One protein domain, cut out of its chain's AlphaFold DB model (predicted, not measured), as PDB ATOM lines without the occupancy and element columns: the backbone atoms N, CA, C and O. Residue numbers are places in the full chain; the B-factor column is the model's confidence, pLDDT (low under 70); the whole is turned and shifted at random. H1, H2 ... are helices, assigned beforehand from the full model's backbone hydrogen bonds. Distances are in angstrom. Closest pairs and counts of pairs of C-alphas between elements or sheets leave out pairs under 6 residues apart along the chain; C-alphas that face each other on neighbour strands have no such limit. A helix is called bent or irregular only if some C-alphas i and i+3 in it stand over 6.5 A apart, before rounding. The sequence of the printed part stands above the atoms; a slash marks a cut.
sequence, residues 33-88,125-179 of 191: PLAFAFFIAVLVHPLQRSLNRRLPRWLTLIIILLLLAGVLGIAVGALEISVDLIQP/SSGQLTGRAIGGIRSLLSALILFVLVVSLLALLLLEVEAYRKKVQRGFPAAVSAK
ATOM      1  N   PRO A  33      19.542 -17.532 -34.770       91.50
ATOM      2  CA  PRO A  33      20.163 -18.626 -35.515       91.50
ATOM      3  C   PRO A  33      20.097 -19.970 -34.784       91.50
ATOM      4  O   PRO A  33      19.892 -20.995 -35.426       91.50
ATOM      5  N   LEU A  34      20.214 -19.980 -33.452       93.81
ATOM      6  CA  LEU A  34      20.095 -21.200 -32.651       93.81
ATOM      7  C   LEU A  34      18.695 -21.821 -32.736       93.81
ATOM      8  O   LEU A  34      18.573 -23.027 -32.946       93.81
ATOM      9  N   ALA A  35      17.642 -21.011 -32.602       92.88
ATOM     10  CA  ALA A  35      16.265 -21.479 -32.737       92.88
ATOM     11  C   ALA A  35      16.003 -22.034 -34.146       92.88
ATOM     12  O   ALA A  35      15.378 -23.084 -34.295       92.88
ATOM     13  N   PHE A  36      16.536 -21.368 -35.173       92.25
ATOM     14  CA  PHE A  36      16.432 -21.822 -36.556       92.25
ATOM     15  C   PHE A  36      17.179 -23.145 -36.786       92.25
ATOM     16  O   PHE A  36      16.627 -24.075 -37.370       92.25
ATOM     17  N   ALA A  37      18.399 -23.272 -36.257       92.12
ATOM     18  CA  ALA A  37      19.171 -24.509 -36.301       92.12
ATOM     19  C   ALA A  37      18.450 -25.662 -35.585       92.12
ATOM     20  O   ALA A  37      18.390 -26.764 -36.121       92.12
ATOM     21  N   PHE A  38      17.846 -25.415 -34.418       92.06
ATOM     22  CA  PHE A  38      17.025 -26.407 -33.715       92.06
ATOM     23  C   PHE A  38      15.813 -26.839 -34.541       92.06
ATOM     24  O   PHE A  38      15.551 -28.034 -34.669       92.06
ATOM     25  N   PHE A  39      15.105 -25.888 -35.152       92.88
ATOM     26  CA  PHE A  39      13.974 -26.196 -36.024       92.88
ATOM     27  C   PHE A  39      14.395 -27.075 -37.211       92.88
ATOM     28  O   PHE A  39      13.782 -28.114 -37.456       92.88
ATOM     29  N   ILE A  40      15.494 -26.723 -37.888       89.31
ATOM     30  CA  ILE A  40      16.063 -27.548 -38.964       89.31
ATOM     31  C   ILE A  40      16.471 -28.926 -38.437       89.31
ATOM     32  O   ILE A  40      16.177 -29.929 -39.082       89.31
ATOM     33  N   ALA A  41      17.106 -29.011 -37.266       88.62
ATOM     34  CA  ALA A  41      17.517 -30.285 -36.677       88.62
ATOM     35  C   ALA A  41      16.323 -31.226 -36.480       88.62
ATOM     36  O   ALA A  41      16.400 -32.403 -36.833       88.62
ATOM     37  N   VAL A  42      15.204 -30.700 -35.975       88.31
ATOM     38  CA  VAL A  42      13.958 -31.458 -35.799       88.31
ATOM     39  C   VAL A  42      13.383 -31.903 -37.147       88.31
ATOM     40  O   VAL A  42      12.988 -33.062 -37.279       88.31
ATOM     41  N   LEU A  43      13.382 -31.030 -38.160       87.69
ATOM     42  CA  LEU A  43      12.916 -31.370 -39.514       87.69
ATOM     43  C   LEU A  43      13.778 -32.443 -40.188       87.69
ATOM     44  O   LEU A  43      13.262 -33.320 -40.881       87.69
ATOM     45  N   VAL A  44      15.092 -32.385 -39.985       85.12
ATOM     46  CA  VAL A  44      16.056 -33.303 -40.599       85.12
ATOM     47  C   VAL A  44      16.156 -34.620 -39.826       85.12
ATOM     48  O   VAL A  44      16.519 -35.637 -40.409       85.12
ATOM     49  N   HIS A  45      15.781 -34.664 -38.548       85.00
ATOM     50  CA  HIS A  45      15.811 -35.875 -37.724       85.00
ATOM     51  C   HIS A  45      15.179 -37.134 -38.373       85.00
ATOM     52  O   HIS A  45      15.834 -38.184 -38.375       85.00
ATOM     53  N   PRO A  46      13.961 -37.108 -38.966       83.44
ATOM     54  CA  PRO A  46      13.415 -38.276 -39.670       83.44
ATOM     55  C   PRO A  46      14.264 -38.694 -40.881       83.44
ATOM     56  O   PRO A  46      14.483 -39.892 -41.095       83.44
ATOM     57  N   LEU A  47      14.793 -37.724 -41.634       82.00
ATOM     58  CA  LEU A  47      15.684 -37.963 -42.770       82.00
ATOM     59  C   LEU A  47      16.991 -38.622 -42.304       82.00
ATOM     60  O   LEU A  47      17.404 -39.650 -42.844       82.00
ATOM     61  N   GLN A  48      17.587 -38.089 -41.236       81.69
ATOM     62  CA  GLN A  48      18.799 -38.606 -40.607       81.69
ATOM     63  C   GLN A  48      18.592 -40.039 -40.102       81.69
ATOM     64  O   GLN A  48      19.449 -40.897 -40.309       81.69
ATOM     65  N   ARG A  49      17.436 -40.340 -39.492       82.00
ATOM     66  CA  ARG A  49      17.090 -41.696 -39.040       82.00
ATOM     67  C   ARG A  49      16.959 -42.679 -40.203       82.00
ATOM     68  O   ARG A  49      17.323 -43.841 -40.033       82.00
ATOM     69  N   SER A  50      16.449 -42.236 -41.351       83.75
ATOM     70  CA  SER A  50      16.358 -43.061 -42.561       83.75
ATOM     71  C   SER A  50      17.739 -43.326 -43.172       83.75
ATOM     72  O   SER A  50      18.085 -44.478 -43.431       83.75
ATOM     73  N   LEU A  51      18.575 -42.289 -43.314       80.25
ATOM     74  CA  LEU A  51      19.929 -42.409 -43.873       80.25
ATOM     75  C   LEU A  51      20.876 -43.212 -42.973       80.25
ATOM     76  O   LEU A  51      21.602 -44.072 -43.470       80.25
ATOM     77  N   ASN A  52      20.810 -43.027 -41.651       82.81
ATOM     78  CA  ASN A  52      21.617 -43.779 -40.682       82.81
ATOM     79  C   ASN A  52      21.323 -45.290 -40.675       82.81
ATOM     80  O   ASN A  52      22.072 -46.045 -40.060       82.81
ATOM     81  N   ARG A  53      20.248 -45.753 -41.332       82.25
ATOM     82  CA  ARG A  53      20.015 -47.193 -41.546       82.25
ATOM     83  C   ARG A  53      20.924 -47.782 -42.622       82.25
ATOM     84  O   ARG A  53      21.151 -48.984 -42.600       82.25
ATOM     85  N   ARG A  54      21.388 -46.968 -43.575       83.81
ATOM     86  CA  ARG A  54      22.154 -47.412 -44.753       83.81
ATOM     87  C   ARG A  54      23.586 -46.882 -44.780       83.81
ATOM     88  O   ARG A  54      24.418 -47.465 -45.460       83.81
ATOM     89  N   LEU A  55      23.868 -45.792 -44.066       84.94
ATOM     90  CA  LEU A  55      25.158 -45.109 -44.081       84.94
ATOM     91  C   LEU A  55      25.723 -44.909 -42.668       84.94
ATOM     92  O   LEU A  55      24.959 -44.741 -41.710       84.94
ATOM     93  N   PRO A  56      27.062 -44.878 -42.524       80.38
ATOM     94  CA  PRO A  56      27.697 -44.484 -41.278       80.38
ATOM     95  C   PRO A  56      27.386 -43.015 -40.968       80.38
ATOM     96  O   PRO A  56      27.329 -42.160 -41.848       80.38
ATOM     97  N   ARG A  57      27.197 -42.713 -39.683       73.62
ATOM     98  CA  ARG A  57      26.601 -41.451 -39.204       73.62
ATOM     99  C   ARG A  57      27.317 -40.188 -39.672       73.62
ATOM    100  O   ARG A  57      26.667 -39.206 -40.015       73.62
ATOM    101  N   TRP A  58      28.646 -40.227 -39.710       78.25
ATOM    102  CA  TRP A  58      29.469 -39.110 -40.177       78.25
ATOM    103  C   TRP A  58      29.179 -38.782 -41.646       78.25
ATOM    104  O   TRP A  58      29.092 -37.612 -42.002       78.25
ATOM    105  N   LEU A  59      28.917 -39.801 -42.471       82.81
ATOM    106  CA  LEU A  59      28.508 -39.623 -43.864       82.81
ATOM    107  C   LEU A  59      27.124 -38.979 -43.965       82.81
ATOM    108  O   LEU A  59      26.944 -38.057 -44.751       82.81
ATOM    109  N   THR A  60      26.163 -39.409 -43.143       81.94
ATOM    110  CA  THR A  60      24.825 -38.797 -43.102       81.94
ATOM    111  C   THR A  60      24.900 -37.304 -42.782       81.94
ATOM    112  O   THR A  60      24.261 -36.503 -43.461       81.94
ATOM    113  N   LEU A  61      25.703 -36.920 -41.783       82.31
ATOM    114  CA  LEU A  61      25.905 -35.514 -41.414       82.31
ATOM    115  C   LEU A  61      26.540 -34.711 -42.554       82.31
ATOM    116  O   LEU A  61      26.046 -33.633 -42.877       82.31
ATOM    117  N   ILE A  62      27.586 -35.248 -43.191       85.38
ATOM    118  CA  ILE A  62      28.255 -34.597 -44.327       85.38
ATOM    119  C   ILE A  62      27.285 -34.416 -45.499       85.38
ATOM    120  O   ILE A  62      27.254 -33.343 -46.090       85.38
ATOM    121  N   ILE A  63      26.455 -35.414 -45.814       86.94
ATOM    122  CA  ILE A  63      25.474 -35.329 -46.907       86.94
ATOM    123  C   ILE A  63      24.433 -34.240 -46.632       86.94
ATOM    124  O   ILE A  63      24.136 -33.442 -47.517       86.94
ATOM    125  N   ILE A  64      23.895 -34.175 -45.411       83.94
ATOM    126  CA  ILE A  64      22.929 -33.138 -45.011       83.94
ATOM    127  C   ILE A  64      23.566 -31.748 -45.105       83.94
ATOM    128  O   ILE A  64      22.958 -30.817 -45.633       83.94
ATOM    129  N   LEU A  65      24.797 -31.618 -44.609       84.94
ATOM    130  CA  LEU A  65      25.566 -30.382 -44.651       84.94
ATOM    131  C   LEU A  65      25.809 -29.919 -46.092       84.94
ATOM    132  O   LEU A  65      25.582 -28.755 -46.417       84.94
ATOM    133  N   LEU A  66      26.222 -30.845 -46.958       89.06
ATOM    134  CA  LEU A  66      26.466 -30.591 -48.373       89.06
ATOM    135  C   LEU A  66      25.175 -30.218 -49.107       89.06
ATOM    136  O   LEU A  66      25.196 -29.336 -49.957       89.06
ATOM    137  N   LEU A  67      24.046 -30.836 -48.754       88.19
ATOM    138  CA  LEU A  67      22.740 -30.501 -49.317       88.19
ATOM    139  C   LEU A  67      22.312 -29.077 -48.939       88.19
ATOM    140  O   LEU A  67      21.921 -28.313 -49.819       88.19
ATOM    141  N   LEU A  68      22.444 -28.683 -47.665       85.19
ATOM    142  CA  LEU A  68      22.182 -27.299 -47.249       85.19
ATOM    143  C   LEU A  68      23.112 -26.307 -47.962       85.19
ATOM    144  O   LEU A  68      22.649 -25.281 -48.459       85.19
ATOM    145  N   ALA A  69      24.413 -26.610 -48.018       87.31
ATOM    146  CA  ALA A  69      25.397 -25.766 -48.690       87.31
ATOM    147  C   ALA A  69      25.124 -25.663 -50.198       87.31
ATOM    148  O   ALA A  69      25.251 -24.583 -50.765       87.31
ATOM    149  N   GLY A  70      24.692 -26.755 -50.832       89.25
ATOM    150  CA  GLY A  70      24.327 -26.800 -52.245       89.25
ATOM    151  C   GLY A  70      23.108 -25.938 -52.560       89.25
ATOM    152  O   GLY A  70      23.154 -25.156 -53.503       89.25
ATOM    153  N   VAL A  71      22.051 -26.004 -51.742       86.75
ATOM    154  CA  VAL A  71      20.867 -25.138 -51.903       86.75
ATOM    155  C   VAL A  71      21.256 -23.662 -51.824       86.75
ATOM    156  O   VAL A  71      20.829 -22.866 -52.661       86.75
ATOM    157  N   LEU A  72      22.101 -23.294 -50.857       83.75
ATOM    158  CA  LEU A  72      22.575 -21.918 -50.746       83.75
ATOM    159  C   LEU A  72      23.483 -21.528 -51.917       83.75
ATOM    160  O   LEU A  72      23.329 -20.441 -52.461       83.75
ATOM    161  N   GLY A  73      24.400 -22.407 -52.319       86.31
ATOM    162  CA  GLY A  73      25.298 -22.180 -53.449       86.31
ATOM    163  C   GLY A  73      24.533 -21.947 -54.748       86.31
ATOM    164  O   GLY A  73      24.853 -21.017 -55.479       86.31
ATOM    165  N   ILE A  74      23.466 -22.714 -54.992       88.19
ATOM    166  CA  ILE A  74      22.561 -22.505 -56.131       88.19
ATOM    167  C   ILE A  74      21.869 -21.144 -56.026       88.19
ATOM    168  O   ILE A  74      21.812 -20.416 -57.013       88.19
ATOM    169  N   ALA A  75      21.364 -20.775 -54.845       81.81
ATOM    170  CA  ALA A  75      20.712 -19.481 -54.651       81.81
ATOM    171  C   ALA A  75      21.678 -18.307 -54.891       81.81
ATOM    172  O   ALA A  75      21.325 -17.356 -55.584       81.81
ATOM    173  N   VAL A  76      22.906 -18.383 -54.368       82.31
ATOM    174  CA  VAL A  76      23.946 -17.365 -54.577       82.31
ATOM    175  C   VAL A  76      24.382 -17.322 -56.041       82.31
ATOM    176  O   VAL A  76      24.438 -16.238 -56.613       82.31
ATOM    177  N   GLY A  77      24.607 -18.474 -56.674       83.50
ATOM    178  CA  GLY A  77      24.967 -18.550 -58.091       83.50
ATOM    179  C   GLY A  77      23.866 -18.009 -59.008       83.50
ATOM    180  O   GLY A  77      24.151 -17.316 -59.977       83.50
ATOM    181  N   ALA A  78      22.592 -18.233 -58.676       82.94
ATOM    182  CA  ALA A  78      21.475 -17.637 -59.409       82.94
ATOM    183  C   ALA A  78      21.458 -16.102 -59.297       82.94
ATOM    184  O   ALA A  78      21.130 -15.413 -60.269       82.94
ATOM    185  N   LEU A  79      21.833 -15.553 -58.136       78.19
ATOM    186  CA  LEU A  79      21.989 -14.107 -57.955       78.19
ATOM    187  C   LEU A  79      23.181 -13.564 -58.748       78.19
ATOM    188  O   LEU A  79      23.051 -12.518 -59.374       78.19
ATOM    189  N   GLU A  80      24.307 -14.275 -58.763       78.50
ATOM    190  CA  GLU A  80      25.493 -13.914 -59.548       78.50
ATOM    191  C   GLU A  80      25.177 -13.866 -61.047       78.50
ATOM    192  O   GLU A  80      25.388 -12.838 -61.686       78.50
ATOM    193  N   ILE A  81      24.534 -14.910 -61.581       81.31
ATOM    194  CA  ILE A  81      24.066 -14.950 -62.975       81.31
ATOM    195  C   ILE A  81      23.108 -13.785 -63.265       81.31
ATOM    196  O   ILE A  81      23.166 -13.174 -64.332       81.31
ATOM    197  N   SER A  82      22.229 -13.445 -62.317       74.88
ATOM    198  CA  SER A  82      21.320 -12.303 -62.466       74.88
ATOM    199  C   SER A  82      22.077 -10.976 -62.542       74.88
ATOM    200  O   SER A  82      21.706 -10.111 -63.331       74.88
ATOM    201  N   VAL A  83      23.150 -10.812 -61.762       70.56
ATOM    202  CA  VAL A  83      24.022  -9.633 -61.838       70.56
ATOM    203  C   VAL A  83      24.730  -9.576 -63.192       70.56
ATOM    204  O   VAL A  83      24.671  -8.532 -63.839       70.56
ATOM    205  N   ASP A  84      25.307 -10.684 -63.654       72.00
ATOM    206  CA  ASP A  84      26.012 -10.774 -64.942       72.00
ATOM    207  C   ASP A  84      25.105 -10.515 -66.149       72.00
ATOM    208  O   ASP A  84      25.531  -9.918 -67.133       72.00
ATOM    209  N   LEU A  85      23.832 -10.908 -66.084       65.25
ATOM    210  CA  LEU A  85      22.851 -10.629 -67.139       65.25
ATOM    211  C   LEU A  85      22.444  -9.150 -67.198       65.25
ATOM    212  O   LEU A  85      22.074  -8.647 -68.265       65.25
ATOM    213  N   ILE A  86      22.484  -8.457 -66.058       61.06
ATOM    214  CA  ILE A  86      22.071  -7.056 -65.935       61.06
ATOM    215  C   ILE A  86      23.245  -6.123 -66.251       61.06
ATOM    216  O   ILE A  86      23.050  -5.145 -66.972       61.06
ATOM    217  N   GLN A  87      24.460  -6.437 -65.787       63.53
ATOM    218  CA  GLN A  87      25.655  -5.590 -65.903       63.53
ATOM    219  C   GLN A  87      25.948  -5.059 -67.326       63.53
ATOM    220  O   GLN A  87      26.116  -3.846 -67.463       63.53
ATOM    221  N   PRO A  88      25.944  -5.881 -68.398       63.38
ATOM    222  CA  PRO A  88      26.225  -5.415 -69.758       63.38
ATOM    223  C   PRO A  88      25.057  -4.647 -70.388       63.38
ATOM    224  O   PRO A  88      25.263  -3.894 -71.337       63.38
ATOM    225  N   SER A 125      24.729   9.766 -59.592       58.12
ATOM    226  CA  SER A 125      24.394   8.400 -59.989       58.12
ATOM    227  C   SER A 125      25.539   7.426 -59.728       58.12
ATOM    228  O   SER A 125      25.295   6.311 -59.275       58.12
ATOM    229  N   SER A 126      26.796   7.852 -59.877       56.19
ATOM    230  CA  SER A 126      27.953   6.995 -59.593       56.19
ATOM    231  C   SER A 126      28.060   6.629 -58.106       56.19
ATOM    232  O   SER A 126      28.208   5.457 -57.779       56.19
ATOM    233  N   GLY A 127      27.895   7.588 -57.187       61.78
ATOM    234  CA  GLY A 127      28.044   7.337 -55.746       61.78
ATOM    235  C   GLY A 127      26.951   6.433 -55.159       61.78
ATOM    236  O   GLY A 127      27.231   5.572 -54.324       61.78
ATOM    237  N   GLN A 128      25.706   6.578 -55.624       64.81
ATOM    238  CA  GLN A 128      24.584   5.760 -55.147       64.81
ATOM    239  C   GLN A 128      24.609   4.334 -55.711       64.81
ATOM    240  O   GLN A 128      24.270   3.390 -54.994       64.81
ATOM    241  N   LEU A 129      25.031   4.156 -56.967       66.00
ATOM    242  CA  LEU A 129      25.183   2.829 -57.571       66.00
ATOM    243  C   LEU A 129      26.312   2.043 -56.894       66.00
ATOM    244  O   LEU A 129      26.105   0.892 -56.508       66.00
ATOM    245  N   THR A 130      27.459   2.683 -56.642       69.94
ATOM    246  CA  THR A 130      28.558   2.068 -55.882       69.94
ATOM    247  C   THR A 130      28.140   1.759 -54.441       69.94
ATOM    248  O   THR A 130      28.426   0.672 -53.939       69.94
ATOM    249  N   GLY A 131      27.388   2.652 -53.785       74.00
ATOM    250  CA  GLY A 131      26.842   2.414 -52.444       74.00
ATOM    251  C   GLY A 131      25.878   1.222 -52.378       74.00
ATOM    252  O   GLY A 131      25.962   0.413 -51.452       74.00
ATOM    253  N   ARG A 132      25.008   1.056 -53.384       76.94
ATOM    254  CA  ARG A 132      24.101  -0.103 -53.492       76.94
ATOM    255  C   ARG A 132      24.852  -1.401 -53.780       76.94
ATOM    256  O   ARG A 132      24.531  -2.412 -53.161       76.94
ATOM    257  N   ALA A 133      25.869  -1.372 -54.642       75.50
ATOM    258  CA  ALA A 133      26.712  -2.537 -54.915       75.50
ATOM    259  C   ALA A 133      27.454  -3.007 -53.649       75.50
ATOM    260  O   ALA A 133      27.380  -4.179 -53.278       75.50
ATOM    261  N   ILE A 134      28.085  -2.079 -52.919       78.25
ATOM    262  CA  ILE A 134      28.755  -2.371 -51.641       78.25
ATOM    263  C   ILE A 134      27.747  -2.872 -50.594       78.25
ATOM    264  O   ILE A 134      28.051  -3.796 -49.837       78.25
ATOM    265  N   GLY A 135      26.542  -2.297 -50.549       83.75
ATOM    266  CA  GLY A 135      25.457  -2.752 -49.676       83.75
ATOM    267  C   GLY A 135      25.008  -4.184 -49.979       83.75
ATOM    268  O   GLY A 135      24.871  -4.988 -49.057       83.75
ATOM    269  N   GLY A 136      24.860  -4.528 -51.262       82.12
ATOM    270  CA  GLY A 136      24.544  -5.884 -51.714       82.12
ATOM    271  C   GLY A 136      25.609  -6.894 -51.286       82.12
ATOM    272  O   GLY A 136      25.283  -7.900 -50.662       82.12
ATOM    273  N   ILE A 137      26.888  -6.575 -51.506       82.69
ATOM    274  CA  ILE A 137      28.015  -7.423 -51.083       82.69
ATOM    275  C   ILE A 137      28.018  -7.619 -49.561       82.69
ATOM    276  O   ILE A 137      28.138  -8.746 -49.083       82.69
ATOM    277  N   ARG A 138      27.829  -6.550 -48.775       86.06
ATOM    278  CA  ARG A 138      27.735  -6.644 -47.305       86.06
ATOM    279  C   ARG A 138      26.562  -7.514 -46.859       86.06
ATOM    280  O   ARG A 138      26.708  -8.274 -45.901       86.06
ATOM    281  N   SER A 139      25.424  -7.424 -47.543       84.94
ATOM    282  CA  SER A 139      24.256  -8.261 -47.267       84.94
ATOM    283  C   SER A 139      24.541  -9.736 -47.554       84.94
ATOM    284  O   SER A 139      24.226 -10.585 -46.721       84.94
ATOM    285  N   LEU A 140      25.184 -10.046 -48.683       84.88
ATOM    286  CA  LEU A 140      25.578 -11.412 -49.036       84.88
ATOM    287  C   LEU A 140      26.587 -11.981 -48.033       84.88
ATOM    288  O   LEU A 140      26.390 -13.083 -47.529       84.88
ATOM    289  N   LEU A 141      27.612 -11.209 -47.665       86.62
ATOM    290  CA  LEU A 141      28.580 -11.601 -46.637       86.62
ATOM    291  C   LEU A 141      27.899 -11.867 -45.290       86.62
ATOM    292  O   LEU A 141      28.173 -12.875 -44.644       86.62
ATOM    293  N   SER A 142      26.969 -10.998 -44.886       88.56
ATOM    294  CA  SER A 142      26.208 -11.172 -43.644       88.56
ATOM    295  C   SER A 142      25.344 -12.436 -43.682       88.56
ATOM    296  O   SER A 142      25.297 -13.176 -42.698       88.56
ATOM    297  N   ALA A 143      24.701 -12.721 -44.818       87.62
ATOM    298  CA  ALA A 143      23.912 -13.933 -45.020       87.62
ATOM    299  C   ALA A 143      24.782 -15.200 -44.977       87.62
ATOM    300  O   ALA A 143      24.389 -16.182 -44.350       87.62
ATOM    301  N   LEU A 144      25.978 -15.168 -45.573       88.06
ATOM    302  CA  LEU A 144      26.938 -16.272 -45.523       88.06
ATOM    303  C   LEU A 144      27.420 -16.539 -44.095       88.06
ATOM    304  O   LEU A 144      27.412 -17.686 -43.657       88.06
ATOM    305  N   ILE A 145      27.782 -15.498 -43.340       91.19
ATOM    306  CA  ILE A 145      28.196 -15.636 -41.935       91.19
ATOM    307  C   ILE A 145      27.062 -16.238 -41.097       91.19
ATOM    308  O   ILE A 145      27.290 -17.178 -40.334       91.19
ATOM    309  N   LEU A 146      25.833 -15.732 -41.261       90.62
ATOM    310  CA  LEU A 146      24.657 -16.266 -40.572       90.62
ATOM    311  C   LEU A 146      24.418 -17.733 -40.936       90.62
ATOM    312  O   LEU A 146      24.147 -18.548 -40.058       90.62
ATOM    313  N   PHE A 147      24.535 -18.077 -42.216       89.19
ATOM    314  CA  PHE A 147      24.368 -19.442 -42.684       89.19
ATOM    315  C   PHE A 147      25.407 -20.382 -42.070       89.19
ATOM    316  O   PHE A 147      25.038 -21.413 -41.512       89.19
ATOM    317  N   VAL A 148      26.688 -20.004 -42.103       90.38
ATOM    318  CA  VAL A 148      27.773 -20.771 -41.473       90.38
ATOM    319  C   VAL A 148      27.491 -20.974 -39.984       90.38
ATOM    320  O   VAL A 148      27.639 -22.089 -39.480       90.38
ATOM    321  N   LEU A 149      27.022 -19.937 -39.284       93.31
ATOM    322  CA  LEU A 149      26.647 -20.025 -37.874       93.31
ATOM    323  C   LEU A 149      25.487 -21.008 -37.644       93.31
ATOM    324  O   LEU A 149      25.602 -21.894 -36.800       93.31
ATOM    325  N   VAL A 150      24.389 -20.890 -38.401       92.31
ATOM    326  CA  VAL A 150      23.226 -21.798 -38.315       92.31
ATOM    327  C   VAL A 150      23.655 -23.241 -38.546       92.31
ATOM    328  O   VAL A 150      23.276 -24.135 -37.795       92.31
ATOM    329  N   VAL A 151      24.458 -23.466 -39.577       89.25
ATOM    330  CA  VAL A 151      24.939 -24.785 -39.968       89.25
ATOM    331  C   VAL A 151      25.880 -25.380 -38.917       89.25
ATOM    332  O   VAL A 151      25.764 -26.561 -38.586       89.25
ATOM    333  N   SER A 152      26.773 -24.571 -38.345       90.62
ATOM    334  CA  SER A 152      27.647 -24.986 -37.245       90.62
ATOM    335  C   SER A 152      26.837 -25.368 -36.001       90.62
ATOM    336  O   SER A 152      27.044 -26.443 -35.433       90.62
ATOM    337  N   LEU A 153      25.852 -24.544 -35.622       92.88
ATOM    338  CA  LEU A 153      24.945 -24.835 -34.510       92.88
ATOM    339  C   LEU A 153      24.125 -26.100 -34.764       92.88
ATOM    340  O   LEU A 153      23.997 -26.926 -33.867       92.88
ATOM    341  N   LEU A 154      23.619 -26.287 -35.985       90.69
ATOM    342  CA  LEU A 154      22.906 -27.494 -36.397       90.69
ATOM    343  C   LEU A 154      23.787 -28.736 -36.230       90.69
ATOM    344  O   LEU A 154      23.340 -29.729 -35.655       90.69
ATOM    345  N   ALA A 155      25.040 -28.678 -36.691       87.38
ATOM    346  CA  ALA A 155      25.987 -29.779 -36.546       87.38
ATOM    347  C   ALA A 155      26.238 -30.117 -35.067       87.38
ATOM    348  O   ALA A 155      26.144 -31.283 -34.686       87.38
ATOM    349  N   LEU A 156      26.480 -29.108 -34.221       89.50
ATOM    350  CA  LEU A 156      26.645 -29.297 -32.774       89.50
ATOM    351  C   LEU A 156      25.400 -29.905 -32.124       89.50
ATOM    352  O   LEU A 156      25.518 -30.793 -31.286       89.50
ATOM    353  N   LEU A 157      24.209 -29.463 -32.523       88.94
ATOM    354  CA  LEU A 157      22.945 -29.933 -31.964       88.94
ATOM    355  C   LEU A 157      22.681 -31.397 -32.328       88.94
ATOM    356  O   LEU A 157      22.311 -32.194 -31.465       88.94
ATOM    357  N   LEU A 158      22.940 -31.774 -33.582       84.69
ATOM    358  CA  LEU A 158      22.847 -33.162 -34.034       84.69
ATOM    359  C   LEU A 158      23.854 -34.066 -33.307       84.69
ATOM    360  O   LEU A 158      23.504 -35.188 -32.943       84.69
ATOM    361  N   LEU A 159      25.073 -33.578 -33.047       83.31
ATOM    362  CA  LEU A 159      26.073 -34.298 -32.250       83.31
ATOM    363  C   LEU A 159      25.649 -34.434 -30.776       83.31
ATOM    364  O   LEU A 159      25.747 -35.524 -30.201       83.31
ATOM    365  N   GLU A 160      25.151 -33.355 -30.166       84.69
ATOM    366  CA  GLU A 160      24.773 -33.336 -28.750       84.69
ATOM    367  C   GLU A 160      23.560 -34.228 -28.476       84.69
ATOM    368  O   GLU A 160      23.567 -34.942 -27.478       84.69
ATOM    369  N   VAL A 161      22.555 -34.287 -29.360       77.75
ATOM    370  CA  VAL A 161      21.390 -35.186 -29.197       77.75
ATOM    371  C   VAL A 161      21.821 -36.647 -28.995       77.75
ATOM    372  O   VAL A 161      21.250 -37.372 -28.170       77.75
ATOM    373  N   GLU A 162      22.872 -37.092 -29.685       69.50
ATOM    374  CA  GLU A 162      23.396 -38.454 -29.537       69.50
ATOM    375  C   GLU A 162      24.157 -38.658 -28.219       69.50
ATOM    376  O   GLU A 162      24.016 -39.704 -27.567       69.50
ATOM    377  N   ALA A 163      24.958 -37.668 -27.815       73.19
ATOM    378  CA  ALA A 163      25.685 -37.684 -26.548       73.19
ATOM    379  C   ALA A 163      24.726 -37.602 -25.352       73.19
ATOM    380  O   ALA A 163      24.907 -38.316 -24.361       73.19
ATOM    381  N   TYR A 164      23.669 -36.800 -25.474       72.50
ATOM    382  CA  TYR A 164      22.643 -36.591 -24.463       72.50
ATOM    383  C   TYR A 164      21.900 -37.890 -24.162       72.50
ATOM    384  O   TYR A 164      21.789 -38.262 -22.997       72.50
ATOM    385  N   ARG A 165      21.513 -38.674 -25.179       68.19
ATOM    386  CA  ARG A 165      20.895 -39.997 -24.960       68.19
ATOM    387  C   ARG A 165      21.786 -40.923 -24.121       68.19
ATOM    388  O   ARG A 165      21.284 -41.598 -23.225       68.19
ATOM    389  N   LYS A 166      23.102 -40.934 -24.371       70.19
ATOM    390  CA  LYS A 166      24.066 -41.733 -23.588       70.19
ATOM    391  C   LYS A 166      24.286 -41.169 -22.177       70.19
ATOM    392  O   LYS A 166      24.449 -41.948 -21.242       70.19
ATOM    393  N   LYS A 167      24.293 -39.840 -22.012       69.44
ATOM    394  CA  LYS A 167      24.434 -39.165 -20.708       69.44
ATOM    395  C   LYS A 167      23.196 -39.353 -19.832       69.44
ATOM    396  O   LYS A 167      23.351 -39.712 -18.674       69.44
ATOM    397  N   VAL A 168      21.988 -39.205 -20.377       74.19
ATOM    398  CA  VAL A 168      20.723 -39.426 -19.652       74.19
ATOM    399  C   VAL A 168      20.612 -40.873 -19.177       74.19
ATOM    400  O   VAL A 168      20.283 -41.106 -18.020       74.19
ATOM    401  N   GLN A 169      20.982 -41.846 -20.016       67.44
ATOM    402  CA  GLN A 169      20.990 -43.264 -19.629       67.44
ATOM    403  C   GLN A 169      21.992 -43.593 -18.511       67.44
ATOM    404  O   GLN A 169      21.792 -44.558 -17.783       67.44
ATOM    405  N   ARG A 170      23.065 -42.807 -18.364       70.75
ATOM    406  CA  ARG A 170      24.049 -42.964 -17.279       70.75
ATOM    407  C   ARG A 170      23.707 -42.136 -16.035       70.75
ATOM    408  O   ARG A 170      24.030 -42.558 -14.934       70.75
ATOM    409  N   GLY A 171      23.075 -40.975 -16.213       68.88
ATOM    410  CA  GLY A 171      22.694 -40.033 -15.154       68.88
ATOM    411  C   GLY A 171      21.368 -40.356 -14.463       68.88
ATOM    412  O   GLY A 171      21.168 -39.944 -13.327       68.88
ATOM    413  N   PHE A 172      20.511 -41.166 -15.093       64.62
ATOM    414  CA  PHE A 172      19.378 -41.838 -14.452       64.62
ATOM    415  C   PHE A 172      19.674 -43.338 -14.275       64.62
ATOM    416  O   PHE A 172      19.061 -44.168 -14.952       64.62
ATOM    417  N   PRO A 173      20.608 -43.744 -13.391       64.94
ATOM    418  CA  PRO A 173      20.677 -45.139 -13.006       64.94
ATOM    419  C   PRO A 173      19.353 -45.504 -12.335       64.94
ATOM    420  O   PRO A 173      18.910 -44.825 -11.405       64.94
ATOM    421  N   ALA A 174      18.745 -46.611 -12.764       62.06
ATOM    422  CA  ALA A 174      17.563 -47.197 -12.129       62.06
ATOM    423  C   ALA A 174      17.718 -47.352 -10.598       62.06
ATOM    424  O   ALA A 174      16.726 -47.349  -9.878       62.06
ATOM    425  N   ALA A 175      18.959 -47.389 -10.096       61.06
ATOM    426  CA  ALA A 175      19.305 -47.380  -8.679       61.06
ATOM    427  C   ALA A 175      18.835 -46.126  -7.910       61.06
ATOM    428  O   ALA A 175      18.436 -46.253  -6.757       61.06
ATOM    429  N   VAL A 176      18.837 -44.929  -8.513       65.25
ATOM    430  CA  VAL A 176      18.356 -43.701  -7.841       65.25
ATOM    431  C   VAL A 176      16.828 -43.667  -7.812       65.25
ATOM    432  O   VAL A 176      16.242 -43.290  -6.802       65.25
ATOM    433  N   SER A 177      16.183 -44.144  -8.883       61.62
ATOM    434  CA  SER A 177      14.723 -44.296  -8.938       61.62
ATOM    435  C   SER A 177      14.228 -45.332  -7.919       61.62
ATOM    436  O   SER A 177      13.268 -45.081  -7.198       61.62
ATOM    437  N   ALA A 178      14.942 -46.455  -7.776       64.56
ATOM    438  CA  ALA A 178      14.647 -47.466  -6.762       64.56
ATOM    439  C   ALA A 178      14.816 -46.927  -5.332       64.56
ATOM    440  O   ALA A 178      13.985 -47.212  -4.474       64.56
ATOM    441  N   LYS A 179      15.840 -46.097  -5.091       66.12
ATOM    442  CA  LYS A 179      16.104 -45.513  -3.770       66.12
ATOM    443  C   LYS A 179      15.071 -44.454  -3.377       66.12
ATOM    444  O   LYS A 179      14.588 -44.458  -2.259       66.12
TER     445      LYS A 179
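AT A GLANCE: This is residues 33 to 88 and 125 to 179 of the 191 residues of the protein "AI-2E family transporter" of Leptolyngbya sp. SIO4C5 (UniProt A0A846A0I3). One long helix, H3, makes the length; H2 runs beside it the opposite way, and H1 crosses H3 and ends near the start of H2. Small H4 sticks out beyond H3's end. The printed part has 111 residues, four named helices, H1 to H4, and no named strand: all helix, extended, radius of gyration of the C-alphas 21.1 A, spans 78 by 31 by 17 A.

IN THESE COORDINATES: H3, residues 125 to 171, is 66.0 A long from C-alpha 125 at (24.394, 8.400, -59.989), with a kink of 33 degrees near residue 163. H2, residues 57 to 88, measures 47.2 A, and H1, residues 33 to 51, 25.2 A; both are only just irregular, with C-alphas 85 and 88 6.7 A apart and C-alphas 43 and 46 6.9 A apart. H4, residues 174 to 179, measures 8.7 A and ends at (16.104, -45.513, -3.770).

HOW THE PARTS SIT: H3 touches H1 with residues 146 to 158 alone, closest C-alphas Leu 154 and Ala 37, 4.8 A, at a steep tilt of 58 degrees. H2 is close to H3 but not clearly touching, closest C-alphas Leu 65 and Val 151, 7.3 A. H1 and H2 only just touch, with 3 pairs of C-alphas within 8 A, closest Leu 51 and Thr 60, 6.1 A. H4 is apart from H1, H2 and H3. O i to N i+4 pairs are within hydrogen-bond range throughout H4, 13 of 15 in H1, 27 of 28 in H2 and 41 of 43 in H3.

THE WHOLE: Residues 89 to 124 are not printed; C-alphas 88 and 125 are 17.0 A apart across the cut. No link printed whole is long. Confidence is under 70 in 23 residues, among them 171 to 179.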